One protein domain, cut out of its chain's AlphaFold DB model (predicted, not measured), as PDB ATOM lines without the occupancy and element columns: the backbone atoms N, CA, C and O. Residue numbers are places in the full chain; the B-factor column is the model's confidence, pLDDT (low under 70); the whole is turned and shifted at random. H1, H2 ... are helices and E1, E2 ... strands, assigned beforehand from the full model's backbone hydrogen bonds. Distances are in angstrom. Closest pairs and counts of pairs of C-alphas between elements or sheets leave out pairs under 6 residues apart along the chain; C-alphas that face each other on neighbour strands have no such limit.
ATOM      1  N   ILE A   3     348.095 406.960 484.765       63.22
ATOM      2  CA  ILE A   3     347.373 406.015 483.908       63.22
ATOM      3  C   ILE A   3     346.003 405.798 484.554       63.22
ATOM      4  O   ILE A   3     345.938 405.532 485.755       63.22
ATOM      5  N   CYS A   4     344.932 405.921 483.771       78.31
ATOM      6  CA  CYS A   4     343.599 405.495 484.195       78.31
ATOM      7  C   CYS A   4     343.632 403.979 484.418       78.31
ATOM      8  O   CYS A   4     343.745 403.227 483.454       78.31
ATOM      9  N   ARG A   5     343.640 403.531 485.679       69.56
ATOM     10  CA  ARG A   5     343.820 402.105 486.016       69.56
ATOM     11  C   ARG A   5     342.557 401.286 485.781       69.56
ATOM     12  O   ARG A   5     342.663 400.103 485.483       69.56
ATOM     13  N   ASP A   6     341.402 401.935 485.859       69.75
ATOM     14  CA  ASP A   6     340.091 401.293 485.782       69.75
ATOM     15  C   ASP A   6     339.504 401.296 484.360       69.75
ATOM     16  O   ASP A   6     338.337 400.963 484.149       69.75
ATOM     17  N   CYS A   7     340.306 401.664 483.351       81.00
ATOM     18  CA  CYS A   7     339.862 401.696 481.965       81.00
ATOM     19  C   CYS A   7     340.912 401.230 480.955       81.00
ATOM     20  O   CYS A   7     342.110 401.459 481.099       81.00
ATOM     21  N   PHE A   8     340.438 400.628 479.866       84.62
ATOM     22  CA  PHE A   8     341.280 400.139 478.780       84.62
ATOM     23  C   PHE A   8     341.352 401.186 477.681       84.62
ATOM     24  O   PHE A   8     340.401 401.361 476.918       84.62
ATOM     25  N   ASP A   9     342.476 401.901 477.615       82.56
ATOM     26  CA  ASP A   9     342.703 402.961 476.620       82.56
ATOM     27  C   ASP A   9     341.580 404.016 476.627       82.56
ATOM     28  O   ASP A   9     341.062 404.450 475.600       82.56
ATOM     29  N   GLY A  10     341.123 404.366 477.832       87.12
ATOM     30  CA  GLY A  10     340.039 405.321 478.023       87.12
ATOM     31  C   GLY A  10     338.637 404.759 477.837       87.12
ATOM     32  O   GLY A  10     337.681 405.523 477.921       87.12
ATOM     33  N   LYS A  11     338.473 403.453 477.625       90.06
ATOM     34  CA  LYS A  11     337.166 402.822 477.418       90.06
ATOM     35  C   LYS A  11     336.822 401.830 478.520       90.06
ATOM     36  O   LYS A  11     337.697 401.193 479.101       90.06
ATOM     37  N   ILE A  12     335.527 401.705 478.776       90.56
ATOM     38  CA  ILE A  12     334.925 400.732 479.692       90.56
ATOM     39  C   ILE A  12     333.725 400.072 479.015       90.56
ATOM     40  O   ILE A  12     333.223 400.569 478.003       90.56
ATOM     41  N   TYR A  13     333.252 398.970 479.583       90.88
ATOM     42  CA  TYR A  13     332.047 398.294 479.115       90.88
ATOM     43  C   TYR A  13     330.812 399.186 479.211       90.88
ATOM     44  O   TYR A  13     330.637 399.950 480.165       90.88
ATOM     45  N   ASP A  14     329.933 399.052 478.222       93.75
ATOM     46  CA  ASP A  14     328.574 399.560 478.298       93.75
ATOM     47  C   ASP A  14     327.578 398.400 478.394       93.75
ATOM     48  O   ASP A  14     327.112 397.872 477.387       93.75
ATOM     49  N   GLU A  15     327.258 398.011 479.628       91.44
ATOM     50  CA  GLU A  15     326.338 396.908 479.945       91.44
ATOM     51  C   GLU A  15     324.908 397.143 479.437       91.44
ATOM     52  O   GLU A  15     324.146 396.197 479.256       91.44
ATOM     53  N   HIS A  16     324.542 398.399 479.168       94.69
ATOM     54  CA  HIS A  16     323.221 398.759 478.647       94.69
ATOM     55  C   HIS A  16     323.165 398.719 477.114       94.69
ATOM     56  O   HIS A  16     322.092 398.886 476.526       94.69
ATOM     57  N   HIS A  17     324.301 398.513 476.444       95.25
ATOM     58  CA  HIS A  17     324.344 398.432 474.994       95.25
ATOM     59  C   HIS A  17     323.762 397.098 474.514       95.25
ATOM     60  O   HIS A  17     324.093 396.033 475.029       95.25
ATOM     61  N   GLN A  18     322.968 397.121 473.439       95.50
ATOM     62  CA  GLN A  18     322.312 395.919 472.892       95.50
ATOM     63  C   GLN A  18     323.288 394.802 472.481       95.50
ATOM     64  O   GLN A  18     322.902 393.647 472.346       95.50
ATOM     65  N   GLN A  19     324.556 395.149 472.253       94.00
ATOM     66  CA  GLN A  19     325.614 394.211 471.862       94.00
ATOM     67  C   GLN A  19     326.545 393.818 473.015       94.00
ATOM     68  O   GLN A  19     327.568 393.185 472.758       94.00
ATOM     69  N   TYR A  20     326.220 394.180 474.260       93.69
ATOM     70  CA  TYR A  20     327.040 393.862 475.431       93.69
ATOM     71  C   TYR A  20     327.329 392.362 475.545       93.69
ATOM     72  O   TYR A  20     328.489 391.967 475.594       93.69
ATOM     73  N   GLU A  21     326.303 391.516 475.440       95.44
ATOM     74  CA  GLU A  21     326.474 390.056 475.500       95.44
ATOM     75  C   GLU A  21     327.345 389.491 474.367       95.44
ATOM     76  O   GLU A  21     327.928 388.415 474.496       95.44
ATOM     77  N   ASN A  22     327.408 390.170 473.219       95.94
ATOM     78  CA  ASN A  22     328.258 389.742 472.106       95.94
ATOM     79  C   ASN A  22     329.712 390.156 472.342       95.94
ATOM     80  O   ASN A  22     330.619 389.374 472.062       95.94
ATOM     81  N   LEU A  23     329.922 391.359 472.888       94.62
ATOM     82  CA  LEU A  23     331.238 391.826 473.311       94.62
ATOM     83  C   LEU A  23     331.814 390.911 474.396       94.62
ATOM     84  O   LEU A  23     332.949 390.463 474.263       94.62
ATOM     85  N   ASP A  24     331.027 390.608 475.427       94.31
ATOM     86  CA  ASP A  24     331.435 389.752 476.542       94.31
ATOM     87  C   ASP A  24     331.836 388.346 476.064       94.31
ATOM     88  O   ASP A  24     332.957 387.895 476.303       94.31
ATOM     89  N   ARG A  25     330.984 387.704 475.251       95.38
ATOM     90  CA  ARG A  25     331.283 386.387 474.665       95.38
ATOM     91  C   ARG A  25     332.542 386.378 473.807       95.38
ATOM     92  O   ARG A  25     333.309 385.417 473.866       95.38
ATOM     93  N   GLU A  26     332.768 387.412 473.001       95.19
ATOM     94  CA  GLU A  26     333.973 387.482 472.172       95.19
ATOM     95  C   GLU A  26     335.230 387.687 473.023       95.19
ATOM     96  O   GLU A  26     336.267 387.102 472.720       95.19
ATOM     97  N   ILE A  27     335.148 388.450 474.115       93.81
ATOM     98  CA  ILE A  27     336.277 388.618 475.036       93.81
ATOM     99  C   ILE A  27     336.611 387.296 475.718       93.81
ATOM    100  O   ILE A  27     337.774 386.903 475.674       93.81
ATOM    101  N   ILE A  28     335.612 386.576 476.242       94.56
ATOM    102  CA  ILE A  28     335.794 385.235 476.825       94.56
ATOM    103  C   ILE A  28     336.427 384.288 475.801       94.56
ATOM    104  O   ILE A  28     337.405 383.603 476.085       94.56
ATOM    105  N   ARG A  29     335.931 384.280 474.560       95.50
ATOM    106  CA  ARG A  29     336.505 383.456 473.492       95.50
ATOM    107  C   ARG A  29     337.970 383.813 473.214       95.50
ATOM    108  O   ARG A  29     338.795 382.921 473.021       95.50
ATOM    109  N   LEU A  30     338.311 385.099 473.162       94.75
ATOM    110  CA  LEU A  30     339.676 385.552 472.892       94.75
ATOM    111  C   LEU A  30     340.633 385.226 474.048       94.75
ATOM    112  O   LEU A  30     341.782 384.868 473.783       94.75
ATOM    113  N   THR A  31     340.177 385.299 475.298       94.19
ATOM    114  CA  THR A  31     340.997 384.970 476.471       94.19
ATOM    115  C   THR A  31     341.138 383.463 476.678       94.19
ATOM    116  O   THR A  31     342.249 382.981 476.887       94.19
ATOM    117  N   GLU A  32     340.051 382.698 476.576       93.44
ATOM    118  CA  GLU A  32     340.054 381.260 476.872       93.44
ATOM    119  C   GLU A  32     340.558 380.408 475.706       93.44
ATOM    120  O   GLU A  32     341.300 379.451 475.921       93.44
ATOM    121  N   VAL A  33     340.179 380.744 474.468       91.38
ATOM    122  CA  VAL A  33     340.498 379.921 473.288       91.38
ATOM    123  C   VAL A  33     341.762 380.405 472.593       91.38
ATOM    124  O   VAL A  33     342.584 379.604 472.161       91.38
ATOM    125  N   SER A  34     341.910 381.724 472.440       89.12
ATOM    126  CA  SER A  34     343.055 382.308 471.723       89.12
ATOM    127  C   SER A  34     344.204 382.722 472.645       89.12
ATOM    128  O   SER A  34     345.225 383.190 472.148       89.12
ATOM    129  N   HIS A  35     344.047 382.543 473.963       91.62
ATOM    130  CA  HIS A  35     345.043 382.872 474.987       91.62
ATOM    131  C   HIS A  35     345.559 384.320 474.927       91.62
ATOM    132  O   HIS A  35     346.696 384.594 475.315       91.62
ATOM    133  N   PHE A  36     344.738 385.258 474.445       92.38
ATOM    134  CA  PHE A  36     345.078 386.677 474.520       92.38
ATOM    135  C   PHE A  36     345.023 387.163 475.965       92.38
ATOM    136  O   PHE A  36     344.190 386.720 476.760       92.38
ATOM    137  N   SER A  37     345.871 388.140 476.289       91.69
ATOM    138  CA  SER A  37     345.677 388.913 477.513       91.69
ATOM    139  C   SER A  37     344.317 389.614 477.473       91.69
ATOM    140  O   SER A  37     343.811 389.961 476.402       91.69
ATOM    141  N   TYR A  38     343.716 389.850 478.638       88.06
ATOM    142  CA  TYR A  38     342.410 390.506 478.714       88.06
ATOM    143  C   TYR A  38     342.401 391.880 478.021       88.06
ATOM    144  O   TYR A  38     341.463 392.202 477.298       88.06
ATOM    145  N   GLU A  39     343.480 392.657 478.152       88.12
ATOM    146  CA  GLU A  39     343.633 393.942 477.460       88.12
ATOM    147  C   GLU A  39     343.643 393.787 475.928       88.12
ATOM    148  O   GLU A  39     342.986 394.553 475.217       88.12
ATOM    149  N   GLU A  40     344.367 392.801 475.395       91.12
ATOM    150  CA  GLU A  40     344.390 392.531 473.954       91.12
ATOM    151  C   GLU A  40     343.044 392.018 473.444       91.12
ATOM    152  O   GLU A  40     342.591 392.443 472.376       91.12
ATOM    153  N   ALA A  41     342.400 391.131 474.206       93.50
ATOM    154  CA  ALA A  41     341.066 390.629 473.916       93.50
ATOM    155  C   ALA A  41     340.064 391.786 473.854       93.50
ATOM    156  O   ALA A  41     339.364 391.933 472.853       93.50
ATOM    157  N   PHE A  42     340.077 392.673 474.852       91.38
ATOM    158  CA  PHE A  42     339.246 393.872 474.886       91.38
ATOM    159  C   PHE A  42     339.506 394.765 473.666       91.38
ATOM    160  O   PHE A  42     338.590 395.025 472.889       91.38
ATOM    161  N   LYS A  43     340.763 395.159 473.403       90.12
ATOM    162  CA  LYS A  43     341.133 396.012 472.251       90.12
ATOM    163  C   LYS A  43     340.707 395.437 470.897       90.12
ATOM    164  O   LYS A  43     340.464 396.201 469.959       90.12
ATOM    165  N   ARG A  44     340.650 394.110 470.768       92.88
ATOM    166  CA  ARG A  44     340.180 393.419 469.562       92.88
ATOM    167  C   ARG A  44     338.658 393.368 469.502       92.88
ATOM    168  O   ARG A  44     338.091 393.764 468.486       92.88
ATOM    169  N   ALA A  45     338.004 392.934 470.575       93.31
ATOM    170  CA  ALA A  45     336.564 392.723 470.609       93.31
ATOM    171  C   ALA A  45     335.779 394.030 470.413       93.31
ATOM    172  O   ALA A  45     334.797 394.049 469.673       93.31
ATOM    173  N   ILE A  46     336.268 395.155 470.948       91.94
ATOM    174  CA  ILE A  46     335.615 396.467 470.784       91.94
ATOM    175  C   ILE A  46     335.642 397.002 469.345       91.94
ATOM    176  O   ILE A  46     334.925 397.947 469.026       91.94
ATOM    177  N   ARG A  47     336.481 396.433 468.464       91.25
ATOM    178  CA  ARG A  47     336.468 396.754 467.024       91.25
ATOM    179  C   ARG A  47     335.296 396.087 466.308       91.25
ATOM    180  O   ARG A  47     334.903 396.557 465.247       91.25
ATOM    181  N   LEU A  48     334.780 394.993 466.868       92.38
ATOM    182  CA  LEU A  48     333.670 394.214 466.325       92.38
ATOM    183  C   LEU A  48     332.342 394.588 466.990       92.38
ATOM    184  O   LEU A  48     331.316 394.645 466.318       92.38
ATOM    185  N   TYR A  49     332.372 394.874 468.292       93.00
ATOM    186  CA  TYR A  49     331.186 395.158 469.094       93.00
ATOM    187  C   TYR A  49     331.342 396.494 469.839       93.00
ATOM    188  O   TYR A  49     332.054 396.549 470.844       93.00
ATOM    189  N   PRO A  50     330.672 397.575 469.401       90.44
ATOM    190  CA  PRO A  50     330.733 398.897 470.031       90.44
ATOM    191  C   PRO A  50     329.998 398.999 471.386       90.44
ATOM    192  O   PRO A  50     329.541 400.075 471.749       90.44
ATOM    193  N   ALA A  51     329.909 397.919 472.171       93.81
ATOM    194  CA  ALA A  51     329.319 397.921 473.515       93.81
ATOM    195  C   ALA A  51     330.277 398.492 474.578       93.81
ATOM    196  O   ALA A  51     330.530 397.888 475.621       93.81
ATOM    197  N   VAL A  52     330.851 399.656 474.277       93.81
ATOM    198  CA  VAL A  52     331.793 400.370 475.134       93.81
ATOM    199  C   VAL A  52     331.461 401.845 475.190       93.81
ATOM    200  O   VAL A  52     331.015 402.442 474.213       93.81
ATOM    201  N   LYS A  53     331.766 402.451 476.330       92.44
ATOM    202  CA  LYS A  53     331.641 403.889 476.557       92.44
ATOM    203  C   LYS A  53     332.967 404.471 477.017       92.44
ATOM    204  O   LYS A  53     333.868 403.755 477.463       92.44
ATOM    205  N   ASN A  54     333.086 405.787 476.896       91.38
ATOM    206  CA  ASN A  54     334.240 406.499 477.419       91.38
ATOM    207  C   ASN A  54     334.277 406.351 478.940       91.38
ATOM    208  O   ASN A  54     333.259 406.494 479.619       91.38
ATOM    209  N   CYS A  55     335.462 406.072 479.466       88.69
ATOM    210  CA  CYS A  55     335.706 406.082 480.891       88.69
ATOM    211  C   CYS A  55     335.489 407.509 481.416       88.69
ATOM    212  O   CYS A  55     336.131 408.432 480.903       88.69
ATOM    213  N   PRO A  56     334.621 407.703 482.424       85.75
ATOM    214  CA  PRO A  56     334.354 409.024 482.982       85.75
ATOM    215  C   PRO A  56     335.580 409.619 483.689       85.75
ATOM    216  O   PRO A  56     335.725 410.836 483.712       85.75
ATOM    217  N   GLU A  57     336.488 408.787 484.204       85.31
ATOM    218  CA  GLU A  57     337.664 409.245 484.960       85.31
ATOM    219  C   GLU A  57     338.710 409.943 484.092       85.31
ATOM    220  O   GLU A  57     339.320 410.922 484.508       85.31
ATOM    221  N   CYS A  58     338.921 409.457 482.869       87.19
ATOM    222  CA  CYS A  58     339.877 410.047 481.928       87.19
ATOM    223  C   CYS A  58     339.205 410.638 480.684       87.19
ATOM    224  O   CYS A  58     339.886 410.965 479.709       87.19
ATOM    225  N   ASN A  59     337.874 410.729 480.684       85.56
ATOM    226  CA  ASN A  59     337.054 411.225 479.582       85.56
ATOM    227  C   ASN A  59     337.421 410.619 478.209       85.56
ATOM    228  O   ASN A  59     337.525 411.325 477.207       85.56
ATOM    229  N   GLY A  60     337.688 409.310 478.157       83.88
ATOM    230  CA  GLY A  60     338.038 408.633 476.901       83.88
ATOM    231  C   GLY A  60     339.503 408.733 476.461       83.88
ATOM    232  O   GLY A  60     339.846 408.195 475.416       83.88
ATOM    233  N   THR A  61     340.377 409.405 477.218       83.62
ATOM    234  CA  THR A  61     341.770 409.665 476.794       83.62
ATOM    235  C   THR A  61     342.783 408.609 477.243       83.62
ATOM    236  O   THR A  61     343.934 408.631 476.804       83.62
ATOM    237  N   GLY A  62     342.398 407.730 478.173       80.75
ATOM    238  CA  GLY A  62     343.288 406.743 478.795       80.75
ATOM    239  C   GLY A  62     344.322 407.340 479.757       80.75
ATOM    240  O   GLY A  62     345.137 406.611 480.320       80.75
ATOM    241  N   LYS A  63     344.295 408.661 479.976       81.50
ATOM    242  CA  LYS A  63     345.229 409.381 480.846       81.50
ATOM    243  C   LYS A  63     344.450 410.269 481.803       81.50
ATOM    244  O   LYS A  63     343.589 411.033 481.383       81.50
ATOM    245  N   ILE A  64     344.777 410.197 483.085       72.56
ATOM    246  CA  ILE A  64     344.279 411.163 484.060       72.56
ATOM    247  C   ILE A  64     345.214 412.376 483.969       72.56
ATOM    248  O   ILE A  64     346.424 412.275 484.230       72.56
ATOM    249  N   GLY A  65     344.662 413.484 483.466       65.38
ATOM    250  CA  GLY A  65     345.291 414.801 483.546       65.38
ATOM    251  C   GLY A  65     345.384 415.232 485.007       65.38
ATOM    252  O   GLY A  65     344.508 414.875 485.788       65.38
TER     253      GLY A  65
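What this domain is: This is residues 3 to 65 of the 66 residues of an uncharacterized protein of Pradoshia eiseniae (UniProt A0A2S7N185). Two helices, H1 and H2, pack on each other at a slant at one end of the model, and a tiny two-stranded antiparallel ribbon of E1 and E2 joins them to a region of loops at the other end. Those loops are residues 3 to 10 and residues 55 to 65, the two ends of the printed part. The 63 printed residues include two named strands and two named helices, in the order E1, H1, H2, E2; the sheet order is E1 - E2. The class is mixed, helices and strands, although under half of the residues, 27 of 63, are in named elements. The whole is compact, with a radius of gyration of the C-alphas of 11.6 A, and spans 37 by 25 by 15 A.

How they stand to each other: E1, residues 11 to 13, and E2, residues 52 to 54, are antiparallel neighbours, with 138 degrees between their directions. C-alphas 13 and 52, which face each other, are 4.5 A apart. N 12 and O 53 are within hydrogen-bond range at 2.9 A, as are N 53 and O 12 at 2.9 A. After E1, a short link leads to H1, residues 20 to 32; the closest C-alphas of the two, those of Tyr 13 and Tyr 20, are 7.6 A apart. A tight link then leads to H2, residues 38 to 45. H1 and H2 touch, and their closest C-alphas, those of Ile 27 and Ala 41, are 5.3 A apart. Their lines stand at a steep tilt of 53 degrees, opposite ways. A short link joins H2 to E2. E1 and H2 are apart; H1 and E2 are only just apart, their closest C-alphas 8.1 A from each other. In both H1 and H2 every O i to N i+4 pair is within hydrogen-bond range.

Where its parts are: E1 runs from Lys 11, with its C-alpha at (337.166, 402.822, 477.418), to Tyr 13. H1 runs 18.2 A from Tyr 20, with its C-alpha at (327.040, 393.862, 475.431), to Glu 32. H2 runs 10.2 A from Tyr 38 to Ala 45. E2 runs from Val 52 to Asn 54, whose C-alpha is at (334.240, 406.499, 477.419). E1 and E2 each measure 7.0 A from first to last C-alpha.

The domain as a whole: The two C-alphas farthest apart, those of Val 33 and Gly 65, are 36.7 A from each other. The first and last printed C-alphas, those of Ile 3 and Gly 65, are 9.0 A apart. The printed part has no cut, and no link between named elements is long. Mean pLDDT of the printed part is 88.9; residue 3, residues 5 to 6 and residue 65 are under 70.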